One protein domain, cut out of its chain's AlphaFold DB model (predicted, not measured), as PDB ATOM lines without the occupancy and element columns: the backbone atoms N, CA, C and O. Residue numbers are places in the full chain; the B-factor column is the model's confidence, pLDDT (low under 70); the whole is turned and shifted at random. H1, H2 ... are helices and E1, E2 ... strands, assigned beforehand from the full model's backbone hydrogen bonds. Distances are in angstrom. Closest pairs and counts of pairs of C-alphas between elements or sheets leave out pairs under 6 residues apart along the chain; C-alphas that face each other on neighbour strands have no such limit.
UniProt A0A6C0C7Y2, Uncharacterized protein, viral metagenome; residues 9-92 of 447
ATOM      1  N   TYR A   9     140.719 133.837 174.993       76.25
ATOM      2  CA  TYR A   9     140.622 134.076 173.556       76.25
ATOM      3  C   TYR A   9     141.936 133.779 172.812       76.25
ATOM      4  O   TYR A   9     141.950 133.034 171.834       76.25
ATOM      5  N   GLU A  10     143.064 134.314 173.292       79.56
ATOM      6  CA  GLU A  10     144.374 134.057 172.678       79.56
ATOM      7  C   GLU A  10     144.778 132.578 172.784       79.56
ATOM      8  O   GLU A  10     145.431 132.049 171.884       79.56
ATOM      9  N   LYS A  11     144.385 131.899 173.870       76.38
ATOM     10  CA  LYS A  11     144.600 130.456 174.039       76.38
ATOM     11  C   LYS A  11     143.834 129.645 173.001       76.38
ATOM     12  O   LYS A  11     144.437 128.806 172.335       76.38
ATOM     13  N   ASN A  12     142.547 129.941 172.822       77.88
ATOM     14  CA  ASN A  12     141.706 129.270 171.831       77.88
ATOM     15  C   ASN A  12     142.264 129.459 170.418       77.88
ATOM     16  O   ASN A  12     142.447 128.484 169.700       77.88
ATOM     17  N   ILE A  13     142.689 130.674 170.067       79.38
ATOM     18  CA  ILE A  13     143.350 130.932 168.783       79.38
ATOM     19  C   ILE A  13     144.619 130.087 168.598       79.38
ATOM     20  O   ILE A  13     144.837 129.523 167.525       79.38
ATOM     21  N   LEU A  14     145.493 130.008 169.607       82.06
ATOM     22  CA  LEU A  14     146.711 129.199 169.497       82.06
ATOM     23  C   LEU A  14     146.385 127.713 169.366       82.06
ATOM     24  O   LEU A  14     147.048 127.026 168.588       82.06
ATOM     25  N   LYS A  15     145.379 127.225 170.099       79.94
ATOM     26  CA  LYS A  15     144.881 125.851 169.992       79.94
ATOM     27  C   LYS A  15     144.370 125.577 168.579       79.94
ATOM     28  O   LYS A  15     144.800 124.602 167.970       79.94
ATOM     29  N   ASP A  16     143.579 126.483 168.023       78.69
ATOM     30  CA  ASP A  16     143.016 126.355 166.683       78.69
ATOM     31  C   ASP A  16     144.094 126.400 165.586       78.69
ATOM     32  O   ASP A  16     144.100 125.576 164.668       78.69
ATOM     33  N   ILE A  17     145.072 127.308 165.691       81.06
ATOM     34  CA  ILE A  17     146.210 127.360 164.760       81.06
ATOM     35  C   ILE A  17     146.985 126.034 164.775       81.06
ATOM     36  O   ILE A  17     147.354 125.532 163.713       81.06
ATOM     37  N   ARG A  18     147.220 125.460 165.962       82.81
ATOM     38  CA  ARG A  18     148.039 124.251 166.141       82.81
ATOM     39  C   ARG A  18     147.316 122.969 165.751       82.81
ATOM     40  O   ARG A  18     147.870 122.171 165.002       82.81
ATOM     41  N   LYS A  19     146.105 122.767 166.275       75.19
ATOM     42  CA  LYS A  19     145.346 121.517 166.131       75.19
ATOM     43  C   LYS A  19     144.503 121.499 164.861       75.19
ATOM     44  O   LYS A  19     144.436 120.477 164.187       75.19
ATOM     45  N   CYS A  20     143.900 122.629 164.496       67.88
ATOM     46  CA  CYS A  20     142.987 122.716 163.353       67.88
ATOM     47  C   CYS A  20     143.669 123.237 162.076       67.88
ATOM     48  O   CYS A  20     143.010 123.399 161.050       67.88
ATOM     49  N   ASN A  21     144.985 123.485 162.127       65.62
ATOM     50  CA  ASN A  21     145.802 123.995 161.023       65.62
ATOM     51  C   ASN A  21     145.197 125.249 160.363       65.62
ATOM     52  O   ASN A  21     145.208 125.397 159.135       65.62
ATOM     53  N   ILE A  22     144.629 126.142 161.184       78.31
ATOM     54  CA  ILE A  22     144.017 127.378 160.698       78.31
ATOM     55  C   ILE A  22     145.063 128.227 159.977       78.31
ATOM     56  O   ILE A  22     146.196 128.392 160.436       78.31
ATOM     57  N   LYS A  23     144.657 128.790 158.835       82.94
ATOM     58  CA  LYS A  23     145.510 129.685 158.060       82.94
ATOM     59  C   LYS A  23     145.669 131.030 158.757       82.94
ATOM     60  O   LYS A  23     144.688 131.647 159.168       82.94
ATOM     61  N   PHE A  24     146.897 131.523 158.796       88.62
ATOM     62  CA  PHE A  24     147.222 132.852 159.304       88.62
ATOM     63  C   PHE A  24     148.211 133.562 158.377       88.62
ATOM     64  O   PHE A  24     148.829 132.950 157.507       88.62
ATOM     65  N   LYS A  25     148.351 134.877 158.544       88.44
ATOM     66  CA  LYS A  25     149.366 135.697 157.869       88.44
ATOM     67  C   LYS A  25     150.063 136.587 158.890       88.44
ATOM     68  O   LYS A  25     149.405 137.119 159.781       88.44
ATOM     69  N   PHE A  26     151.370 136.783 158.745       86.31
ATOM     70  CA  PHE A  26     152.104 137.742 159.569       86.31
ATOM     71  C   PHE A  26     152.006 139.167 159.011       86.31
ATOM     72  O   PHE A  26     152.038 139.372 157.795       86.31
ATOM     73  N   ILE A  27     151.938 140.161 159.896       79.88
ATOM     74  CA  ILE A  27     152.056 141.579 159.529       79.88
ATOM     75  C   ILE A  27     153.538 141.918 159.318       79.88
ATOM     76  O   ILE A  27     154.382 141.587 160.143       79.88
ATOM     77  N   ILE A  28     153.866 142.589 158.211       62.41
ATOM     78  CA  ILE A  28     155.255 142.781 157.752       62.41
ATOM     79  C   ILE A  28     156.118 143.579 158.756       62.41
ATOM     80  O   ILE A  28     157.296 143.256 158.915       62.41
ATOM     81  N   ASP A  29     155.547 144.544 159.484       64.81
ATOM     82  CA  ASP A  29     156.274 145.349 160.478       64.81
ATOM     83  C   ASP A  29     156.295 144.690 161.869       64.81
ATOM     84  O   ASP A  29     155.408 144.898 162.697       64.81
ATOM     85  N   ASN A  30     157.352 143.923 162.156       70.44
ATOM     86  CA  ASN A  30     157.607 143.335 163.477       70.44
ATOM     87  C   ASN A  30     158.994 143.742 164.002       70.44
ATOM     88  O   ASN A  30     160.029 143.210 163.589       70.44
ATOM     89  N   ASN A  31     159.022 144.684 164.948       63.84
ATOM     90  CA  ASN A  31     160.252 145.213 165.545       63.84
ATOM     91  C   ASN A  31     160.849 144.233 166.573       63.84
ATOM     92  O   ASN A  31     160.775 144.442 167.788       63.84
ATOM     93  N   LYS A  32     161.454 143.138 166.094       69.75
ATOM     94  CA  LYS A  32     162.150 142.155 166.943       69.75
ATOM     95  C   LYS A  32     163.588 142.567 167.258       69.75
ATOM     96  O   LYS A  32     164.273 143.194 166.459       69.75
ATOM     97  N   LYS A  33     164.087 142.147 168.427       63.38
ATOM     98  CA  LYS A  33     165.506 142.298 168.809       63.38
ATOM     99  C   LYS A  33     166.417 141.472 167.882       63.38
ATOM    100  O   LYS A  33     166.008 140.400 167.423       63.38
ATOM    101  N   LEU A  34     167.663 141.922 167.668       50.91
ATOM    102  CA  LEU A  34     168.678 141.176 166.903       50.91
ATOM    103  C   LEU A  34     168.809 139.733 167.437       50.91
ATOM    104  O   LEU A  34     168.959 139.523 168.642       50.91
ATOM    105  N   GLY A  35     168.683 138.746 166.544       58.38
ATOM    106  CA  GLY A  35     168.641 137.303 166.836       58.38
ATOM    107  C   GLY A  35     167.233 136.687 166.928       58.38
ATOM    108  O   GLY A  35     167.061 135.497 166.663       58.38
ATOM    109  N   ALA A  36     166.201 137.463 167.273       64.38
ATOM    110  CA  ALA A  36     164.799 137.067 167.076       64.38
ATOM    111  C   ALA A  36     164.294 137.490 165.686       64.38
ATOM    112  O   ALA A  36     163.439 136.819 165.115       64.38
ATOM    113  N   HIS A  37     164.881 138.553 165.133       77.19
ATOM    114  CA  HIS A  37     164.631 139.012 163.772       77.19
ATOM    115  C   HIS A  37     165.020 137.955 162.720       77.19
ATOM    116  O   HIS A  37     164.194 137.611 161.890       77.19
ATOM    117  N   ASP A  38     166.191 137.318 162.832       77.88
ATOM    118  CA  ASP A  38     166.649 136.321 161.841       77.88
ATOM    119  C   ASP A  38     165.765 135.065 161.760       77.88
ATOM    120  O   ASP A  38     165.688 134.427 160.714       77.88
ATOM    121  N   ARG A  39     165.115 134.675 162.869       82.50
ATOM    122  CA  ARG A  39     164.119 133.587 162.852       82.50
ATOM    123  C   ARG A  39     162.804 134.065 162.261       82.50
ATOM    124  O   ARG A  39     162.234 133.368 161.433       82.50
ATOM    125  N   TYR A  40     162.364 135.257 162.655       86.31
ATOM    126  CA  TYR A  40     161.154 135.865 162.121       86.31
ATOM    127  C   TYR A  40     161.201 136.009 160.602       86.31
ATOM    128  O   TYR A  40     160.262 135.607 159.929       86.31
ATOM    129  N   GLU A  41     162.322 136.470 160.048       86.38
ATOM    130  CA  GLU A  41     162.512 136.581 158.599       86.38
ATOM    131  C   GLU A  41     162.313 135.253 157.855       86.38
ATOM    132  O   GLU A  41     161.894 135.267 156.701       86.38
ATOM    133  N   LYS A  42     162.560 134.113 158.515       88.06
ATOM    134  CA  LYS A  42     162.363 132.778 157.936       88.06
ATOM    135  C   LYS A  42     160.912 132.330 158.002       88.06
ATOM    136  O   LYS A  42     160.379 131.900 156.989       88.06
ATOM    137  N   TYR A  43     160.275 132.414 159.170       91.31
ATOM    138  CA  TYR A  43     158.930 131.865 159.349       91.31
ATOM    139  C   TYR A  43     157.804 132.847 159.006       91.31
ATOM    140  O   TYR A  43     156.655 132.425 158.937       91.31
ATOM    141  N   LYS A  44     158.077 134.143 158.782       89.25
ATOM    142  CA  LYS A  44     157.028 135.142 158.487       89.25
ATOM    143  C   LYS A  44     156.244 134.868 157.199       89.25
ATOM    144  O   LYS A  44     155.178 135.442 157.003       89.25
ATOM    145  N   SER A  45     156.769 134.019 156.313       89.56
ATOM    146  CA  SER A  45     156.067 133.549 155.115       89.56
ATOM    147  C   SER A  45     155.152 132.349 155.369       89.56
ATOM    148  O   SER A  45     154.439 131.953 154.452       89.56
ATOM    149  N   ALA A  46     155.186 131.753 156.566       90.38
ATOM    150  CA  ALA A  46     154.329 130.629 156.916       90.38
ATOM    151  C   ALA A  46     152.861 131.046 156.884       90.38
ATOM    152  O   ALA A  46     152.489 132.100 157.407       90.38
ATOM    153  N   THR A  47     152.035 130.190 156.293       89.88
ATOM    154  CA  THR A  47     150.587 130.401 156.194       89.88
ATOM    155  C   THR A  47     149.788 129.491 157.113       89.88
ATOM    156  O   THR A  47     148.573 129.643 157.219       89.88
ATOM    157  N   ASN A  48     150.453 128.535 157.758       89.25
ATOM    158  CA  ASN A  48     149.877 127.570 158.681       89.25
ATOM    159  C   ASN A  48     150.939 127.080 159.682       89.25
ATOM    160  O   ASN A  48     152.120 127.426 159.578       89.25
ATOM    161  N   TYR A  49     150.520 126.304 160.683       89.75
ATOM    162  CA  TYR A  49     151.382 125.953 161.811       89.75
ATOM    163  C   TYR A  49     152.521 124.995 161.435       89.75
ATOM    164  O   TYR A  49     153.641 125.160 161.918       89.75
ATOM    165  N   ASN A  50     152.271 124.051 160.528       87.50
ATOM    166  CA  ASN A  50     153.302 123.118 160.072       87.50
ATOM    167  C   ASN A  50     154.413 123.851 159.308       87.50
ATOM    168  O   ASN A  50     155.587 123.700 159.636       87.50
ATOM    169  N   GLU A  51     154.046 124.739 158.378       90.19
ATOM    170  CA  GLU A  51     155.008 125.599 157.674       90.19
ATOM    171  C   GLU A  51     155.804 126.484 158.641       90.19
ATOM    172  O   GLU A  51     156.999 126.715 158.453       90.19
ATOM    173  N   PHE A  52     155.156 126.980 159.696       92.31
ATOM    174  CA  PHE A  52     155.815 127.785 160.719       92.31
ATOM    175  C   PHE A  52     156.903 126.997 161.459       92.31
ATOM    176  O   PHE A  52     157.996 127.531 161.668       92.31
ATOM    177  N   LEU A  53     156.640 125.736 161.817       90.12
ATOM    178  CA  LEU A  53     157.632 124.859 162.444       90.12
ATOM    179  C   LEU A  53     158.771 124.504 161.478       90.12
ATOM    180  O   LEU A  53     159.939 124.609 161.859       90.12
ATOM    181  N   ASP A  54     158.451 124.170 160.224       88.75
ATOM    182  CA  ASP A  54     159.439 123.830 159.187       88.75
ATOM    183  C   ASP A  54     160.413 124.986 158.908       88.75
ATOM    184  O   ASP A  54     161.603 124.783 158.657       88.75
ATOM    185  N   LEU A  55     159.930 126.224 159.022       90.12
ATOM    186  CA  LEU A  55     160.730 127.441 158.862       90.12
ATOM    187  C   LEU A  55     161.483 127.852 160.144       90.12
ATOM    188  O   LEU A  55     162.114 128.914 160.192       90.12
ATOM    189  N   GLY A  56     161.479 126.999 161.173       87.94
ATOM    190  CA  GLY A  56     162.232 127.176 162.417       87.94
ATOM    191  C   GLY A  56     161.545 128.071 163.450       87.94
ATOM    192  O   GLY A  56     162.220 128.626 164.327       87.94
ATOM    193  N   GLY A  57     160.228 128.243 163.337       87.44
ATOM    194  CA  GLY A  57     159.394 128.891 164.340       87.44
ATOM    195  C   GLY A  57     159.302 128.072 165.629       87.44
ATOM    196  O   GLY A  57     159.350 126.845 165.625       87.44
ATOM    197  N   LEU A  58     159.190 128.758 166.767       90.19
ATOM    198  CA  LEU A  58     159.017 128.140 168.085       90.19
ATOM    199  C   LEU A  58     157.663 128.539 168.682       90.19
ATOM    200  O   LEU A  58     157.197 129.652 168.455       90.19
ATOM    201  N   ASN A  59     157.078 127.713 169.553       85.06
ATOM    202  CA  ASN A  59     155.780 128.013 170.191       85.06
ATOM    203  C   ASN A  59     155.747 129.377 170.892       85.06
ATOM    204  O   ASN A  59     154.755 130.102 170.832       85.06
ATOM    205  N   LYS A  60     156.865 129.758 171.520       84.00
ATOM    206  CA  LYS A  60     157.032 131.075 172.151       84.00
ATOM    207  C   LYS A  60     157.037 132.234 171.148       84.00
ATOM    208  O   LYS A  60     156.636 133.331 171.514       84.00
ATOM    209  N   ASP A  61     157.510 131.996 169.925       85.75
ATOM    210  CA  ASP A  61     157.572 132.997 168.863       85.75
ATOM    211  C   ASP A  61     156.151 133.244 168.319       85.75
ATOM    212  O   ASP A  61     155.721 134.393 168.282       85.75
ATOM    213  N   LEU A  62     155.375 132.181 168.056       86.94
ATOM    214  CA  LEU A  62     153.966 132.278 167.644       86.94
ATOM    215  C   LEU A  62     153.090 132.936 168.720       86.94
ATOM    216  O   LEU A  62     152.292 133.819 168.421       86.94
ATOM    217  N   ARG A  63     153.284 132.550 169.990       86.12
ATOM    218  CA  ARG A  63     152.615 133.180 171.138       86.12
ATOM    219  C   ARG A  63     152.914 134.675 171.208       86.12
ATOM    220  O   ARG A  63     152.002 135.472 171.386       86.12
ATOM    221  N   TYR A  64     154.188 135.050 171.097       85.31
ATOM    222  CA  TYR A  64     154.591 136.453 171.135       85.31
ATOM    223  C   TYR A  64     153.980 137.238 169.971       85.31
ATOM    224  O   TYR A  64     153.510 138.354 170.173       85.31
ATOM    225  N   ASP A  65     153.974 136.653 168.773       86.81
ATOM    226  CA  ASP A  65     153.429 137.292 167.581       86.81
ATOM    227  C   ASP A  65     151.904 137.456 167.668       86.81
ATOM    228  O   ASP A  65     151.397 138.508 167.285       86.81
ATOM    229  N   LEU A  66     151.184 136.515 168.289       86.06
ATOM    230  CA  LEU A  66     149.765 136.682 168.612       86.06
ATOM    231  C   LEU A  66     149.527 137.811 169.626       86.06
ATOM    232  O   LEU A  66     148.768 138.729 169.347       86.06
ATOM    233  N   GLN A  67     150.233 137.798 170.762       83.19
ATOM    234  CA  GLN A  67     150.071 138.793 171.842       83.19
ATOM    235  C   GLN A  67     150.433 140.224 171.426       83.19
ATOM    236  O   GLN A  67     150.136 141.196 172.124       83.19
ATOM    237  N   LYS A  68     151.168 140.366 170.324       83.56
ATOM    238  CA  LYS A  68     151.536 141.653 169.735       83.56
ATOM    239  C   LYS A  68     150.713 142.000 168.501       83.56
ATOM    240  O   LYS A  68     151.024 142.999 167.857       83.56
ATOM    241  N   ASN A  69     149.664 141.228 168.215       82.12
ATOM    242  CA  ASN A  69     148.778 141.399 167.069       82.12
ATOM    243  C   ASN A  69     149.534 141.405 165.729       82.12
ATOM    244  O   ASN A  69     149.170 142.125 164.808       82.12
ATOM    245  N   TYR A  70     150.597 140.603 165.614       85.75
ATOM    246  CA  TYR A  70     151.348 140.405 164.371       85.75
ATOM    247  C   TYR A  70     150.790 139.271 163.509       85.75
ATOM    248  O   TYR A  70     151.376 138.972 162.472       85.75
ATOM    249  N   LEU A  71     149.686 138.645 163.918       86.06
ATOM    250  CA  LEU A  71     148.995 137.590 163.182       86.06
ATOM    251  C   LEU A  71     147.618 138.076 162.732       86.06
ATOM    252  O   LEU A  71     146.872 138.659 163.513       86.06
ATOM    253  N   ILE A  72     147.274 137.782 161.482       83.12
ATOM    254  CA  ILE A  72     145.936 137.946 160.917       83.12
ATOM    255  C   ILE A  72     145.371 136.553 160.666       83.12
ATOM    256  O   ILE A  72     145.987 135.757 159.954       83.12
ATOM    257  N   ILE A  73     144.201 136.271 161.232       77.81
ATOM    258  CA  ILE A  73     143.505 134.987 161.116       77.81
ATOM    259  C   ILE A  73     142.153 135.282 160.458       77.81
ATOM    260  O   ILE A  73     141.280 135.890 161.076       77.81
ATOM    261  N   ASN A  74     142.026 134.887 159.184       64.19
ATOM    262  CA  ASN A  74     140.929 135.208 158.253       64.19
ATOM    263  C   ASN A  74     140.779 136.709 157.907       64.19
ATOM    264  O   ASN A  74     140.889 137.588 158.753       64.19
ATOM    265  N   GLU A  75     140.514 137.022 156.632       48.69
ATOM    266  CA  GLU A  75     140.552 138.398 156.084       48.69
ATOM    267  C   GLU A  75     139.446 139.344 156.605       48.69
ATOM    268  O   GLU A  75     139.420 140.505 156.211       48.69
ATOM    269  N   ASN A  76     138.586 138.900 157.531       40.41
ATOM    270  CA  ASN A  76     137.458 139.684 158.053       40.41
ATOM    271  C   ASN A  76     137.463 139.929 159.572       40.41
ATOM    272  O   ASN A  76     136.498 140.489 160.083       40.41
ATOM    273  N   THR A  77     138.529 139.591 160.298       39.38
ATOM    274  CA  THR A  77     138.586 139.831 161.750       39.38
ATOM    275  C   THR A  77     139.636 140.887 162.079       39.38
ATOM    276  O   THR A  77     140.791 140.583 162.371       39.38
ATOM    277  N   MET A  78     139.238 142.164 162.036       33.06
ATOM    278  CA  MET A  78     139.892 143.153 162.892       33.06
ATOM    279  C   MET A  78     139.466 142.858 164.329       33.06
ATOM    280  O   MET A  78     138.273 142.821 164.621       33.06
ATOM    281  N   ILE A  79     140.439 142.637 165.211       39.56
ATOM    282  CA  ILE A  79     140.214 142.460 166.647       39.56
ATOM    283  C   ILE A  79     139.795 143.819 167.221       39.56
ATOM    284  O   ILE A  79     140.638 144.617 167.627       39.56
ATOM    285  N   ASN A  80     138.493 144.091 167.231       33.53
ATOM    286  CA  ASN A  80     137.896 144.921 168.267       33.53
ATOM    287  C   ASN A  80     137.401 143.968 169.352       33.53
ATOM    288  O   ASN A  80     136.751 142.969 169.052       33.53
ATOM    289  N   GLY A  81     137.793 144.253 170.595       38.94
ATOM    290  CA  GLY A  81     137.275 143.547 171.757       38.94
ATOM    291  C   GLY A  81     135.756 143.652 171.789       38.94
ATOM    292  O   GLY A  81     135.209 144.680 171.394       38.94
ATOM    293  N   ASP A  82     135.135 142.584 172.274       35.19
ATOM    294  CA  ASP A  82     133.694 142.421 172.474       35.19
ATOM    295  C   ASP A  82     132.945 141.867 171.253       35.19
ATOM    296  O   ASP A  82     132.163 142.566 170.626       35.19
ATOM    297  N   GLU A  83     133.127 140.575 170.954       31.91
ATOM    298  CA  GLU A  83     132.036 139.734 170.434       31.91
ATOM    299  C   GLU A  83     132.312 138.243 170.722       31.91
ATOM    300  O   GLU A  83     133.430 137.748 170.554       31.91
ATOM    301  N   GLU A  84     131.295 137.548 171.246       33.41
ATOM    302  CA  GLU A  84     131.336 136.153 171.703       33.41
ATOM    303  C   GLU A  84     131.617 135.176 170.553       33.41
ATOM    304  O   GLU A  84     130.868 135.086 169.579       33.41
ATOM    305  N   TYR A  85     132.676 134.380 170.705       32.47
ATOM    306  CA  TYR A  85     132.945 133.231 169.848       32.47
ATOM    307  C   TYR A  85     132.077 132.044 170.281       32.47
ATOM    308  O   TYR A  85     132.203 131.551 171.403       32.47
ATOM    309  N   ILE A  86     131.213 131.565 169.385       31.64
ATOM    310  CA  ILE A  86     130.398 130.361 169.587       31.64
ATOM    311  C   ILE A  86     131.227 129.157 169.114       31.64
ATOM    312  O   ILE A  86     131.304 128.879 167.918       31.64
ATOM    313  N   GLY A  87     131.901 128.489 170.053       29.88
ATOM    314  CA  GLY A  87     132.682 127.271 169.808       29.88
ATOM    315  C   GLY A  87     131.851 125.998 169.987       29.88
ATOM    316  O   GLY A  87     130.983 125.933 170.852       29.88
ATOM    317  N   TYR A  88     132.129 124.994 169.156       26.00
ATOM    318  CA  TYR A  88     131.526 123.661 169.196       26.00
ATOM    319  C   TYR A  88     131.955 122.890 170.458       26.00
ATOM    320  O   TYR A  88     133.143 122.833 170.770       26.00
ATOM    321  N   GLU A  89     130.995 122.282 171.161       33.69
ATOM    322  CA  GLU A  89     131.255 121.250 172.173       33.69
ATOM    323  C   GLU A  89     131.603 119.927 171.480       33.69
ATOM    324  O   GLU A  89     130.835 119.482 170.631       33.69
ATOM    325  N   GLU A  90     132.717 119.293 171.865       29.17
ATOM    326  CA  GLU A  90     132.798 117.834 172.034       29.17
ATOM    327  C   GLU A  90     134.081 117.414 172.786       29.17
ATOM    328  O   GLU A  90     135.197 117.803 172.446       29.17
ATOM    329  N   ASP A  91     133.843 116.644 173.850       28.34
ATOM    330  CA  ASP A  91     134.571 115.487 174.376       28.34
ATOM    331  C   ASP A  91     136.112 115.480 174.455       28.34
ATOM    332  O   ASP A  91     136.831 115.147 173.520       28.34
ATOM    333  N   GLY A  92     136.595 115.653 175.692       39.25
ATOM    334  CA  GLY A  92     137.461 114.655 176.331       39.25
ATOM    335  C   GLY A  92     138.836 114.381 175.715       39.25
ATOM    336  O   GLY A  92     139.162 113.224 175.476       39.25
TER     337      GLY A  92
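What this domain is: This is residues 9 to 92 of the 447 residues of an uncharacterized protein of viral metagenome (UniProt A0A6C0C7Y2). A tiny antiparallel ribbon of two strands, E1 and E2, sits near the middle of four short helices with few close contacts between them: H1 and H4 pair off at a slant, H3 and H2 meet at a corner, and H2 lies farthest out. A tail with no named element, residues 74 to 92, runs away from this body at the opposite end of the long axis from Leu 34. The printed part has 84 residues, with four named helices and two named strands in the order H1 E1 H2 H3 H4 E2; under half of the residues are in named elements, and these are mostly helix. The whole is compact, with a radius of gyration of the C-alphas of 13.5 A, and the C-alphas span 41 by 29 by 19 A.

How they stand to each other: Begin at the sheet, where E1, residues 24 to 26, and E2, residues 71 to 73, are antiparallel neighbours at 155 degrees. Look there for N 25 and O 72, 2.9 A apart, and N 72 and O 25, 2.8 A apart, both within hydrogen-bond range. Next find H4, residues 59 to 67; its closest C-alpha to E2 is that of Asp 65, 6.3 A from the C-alpha of Leu 71. H1, residues 9 to 19, and H4 only just touch, with 3 pairs of C-alphas within 8 A; the closest are those of Glu 10 and Leu 66, 7.2 A apart. They run opposite ways at a steep tilt of 41 degrees. H1 and H3, residues 49 to 54, are close but not clearly touching; their closest C-alphas, of Arg 18 and Tyr 49, are 5.7 A apart. H2, residues 37 to 43, and H3 touch only at the corner by their link, and only just, with 3 pairs within 8 A; the closest C-alphas are those of Tyr 43 and Phe 52, 5.3 A apart. H2 and H4 are near each other, while H1 and H2 are apart. Every O i to N i+4 pair is within hydrogen-bond range in H1, H3 and H4; in H2 it is 2 of 3.

Where its parts are: Find C-alpha 9 at (140.622, 134.076, 173.556); from there H1 runs 15.3 A to Lys 19. E1 starts at C-alpha 24, (147.222, 132.852, 159.304), and spans 6.9 A. H2 is 10.2 A long, H3 8.7 A and H4 12.3 A. E2 covers 6.4 A and ends at C-alpha 73, (143.505, 134.987, 161.116).

The domain as a whole: The C-alphas farthest apart, of Leu 34 and Asp 91, are 43.3 A apart. The printed part has no cut, and no link between named elements is long. The mean pLDDT of the printed part is 71.0; residues 20 to 21, 28 to 29, 31 to 36 and 74 to 92 are under 70.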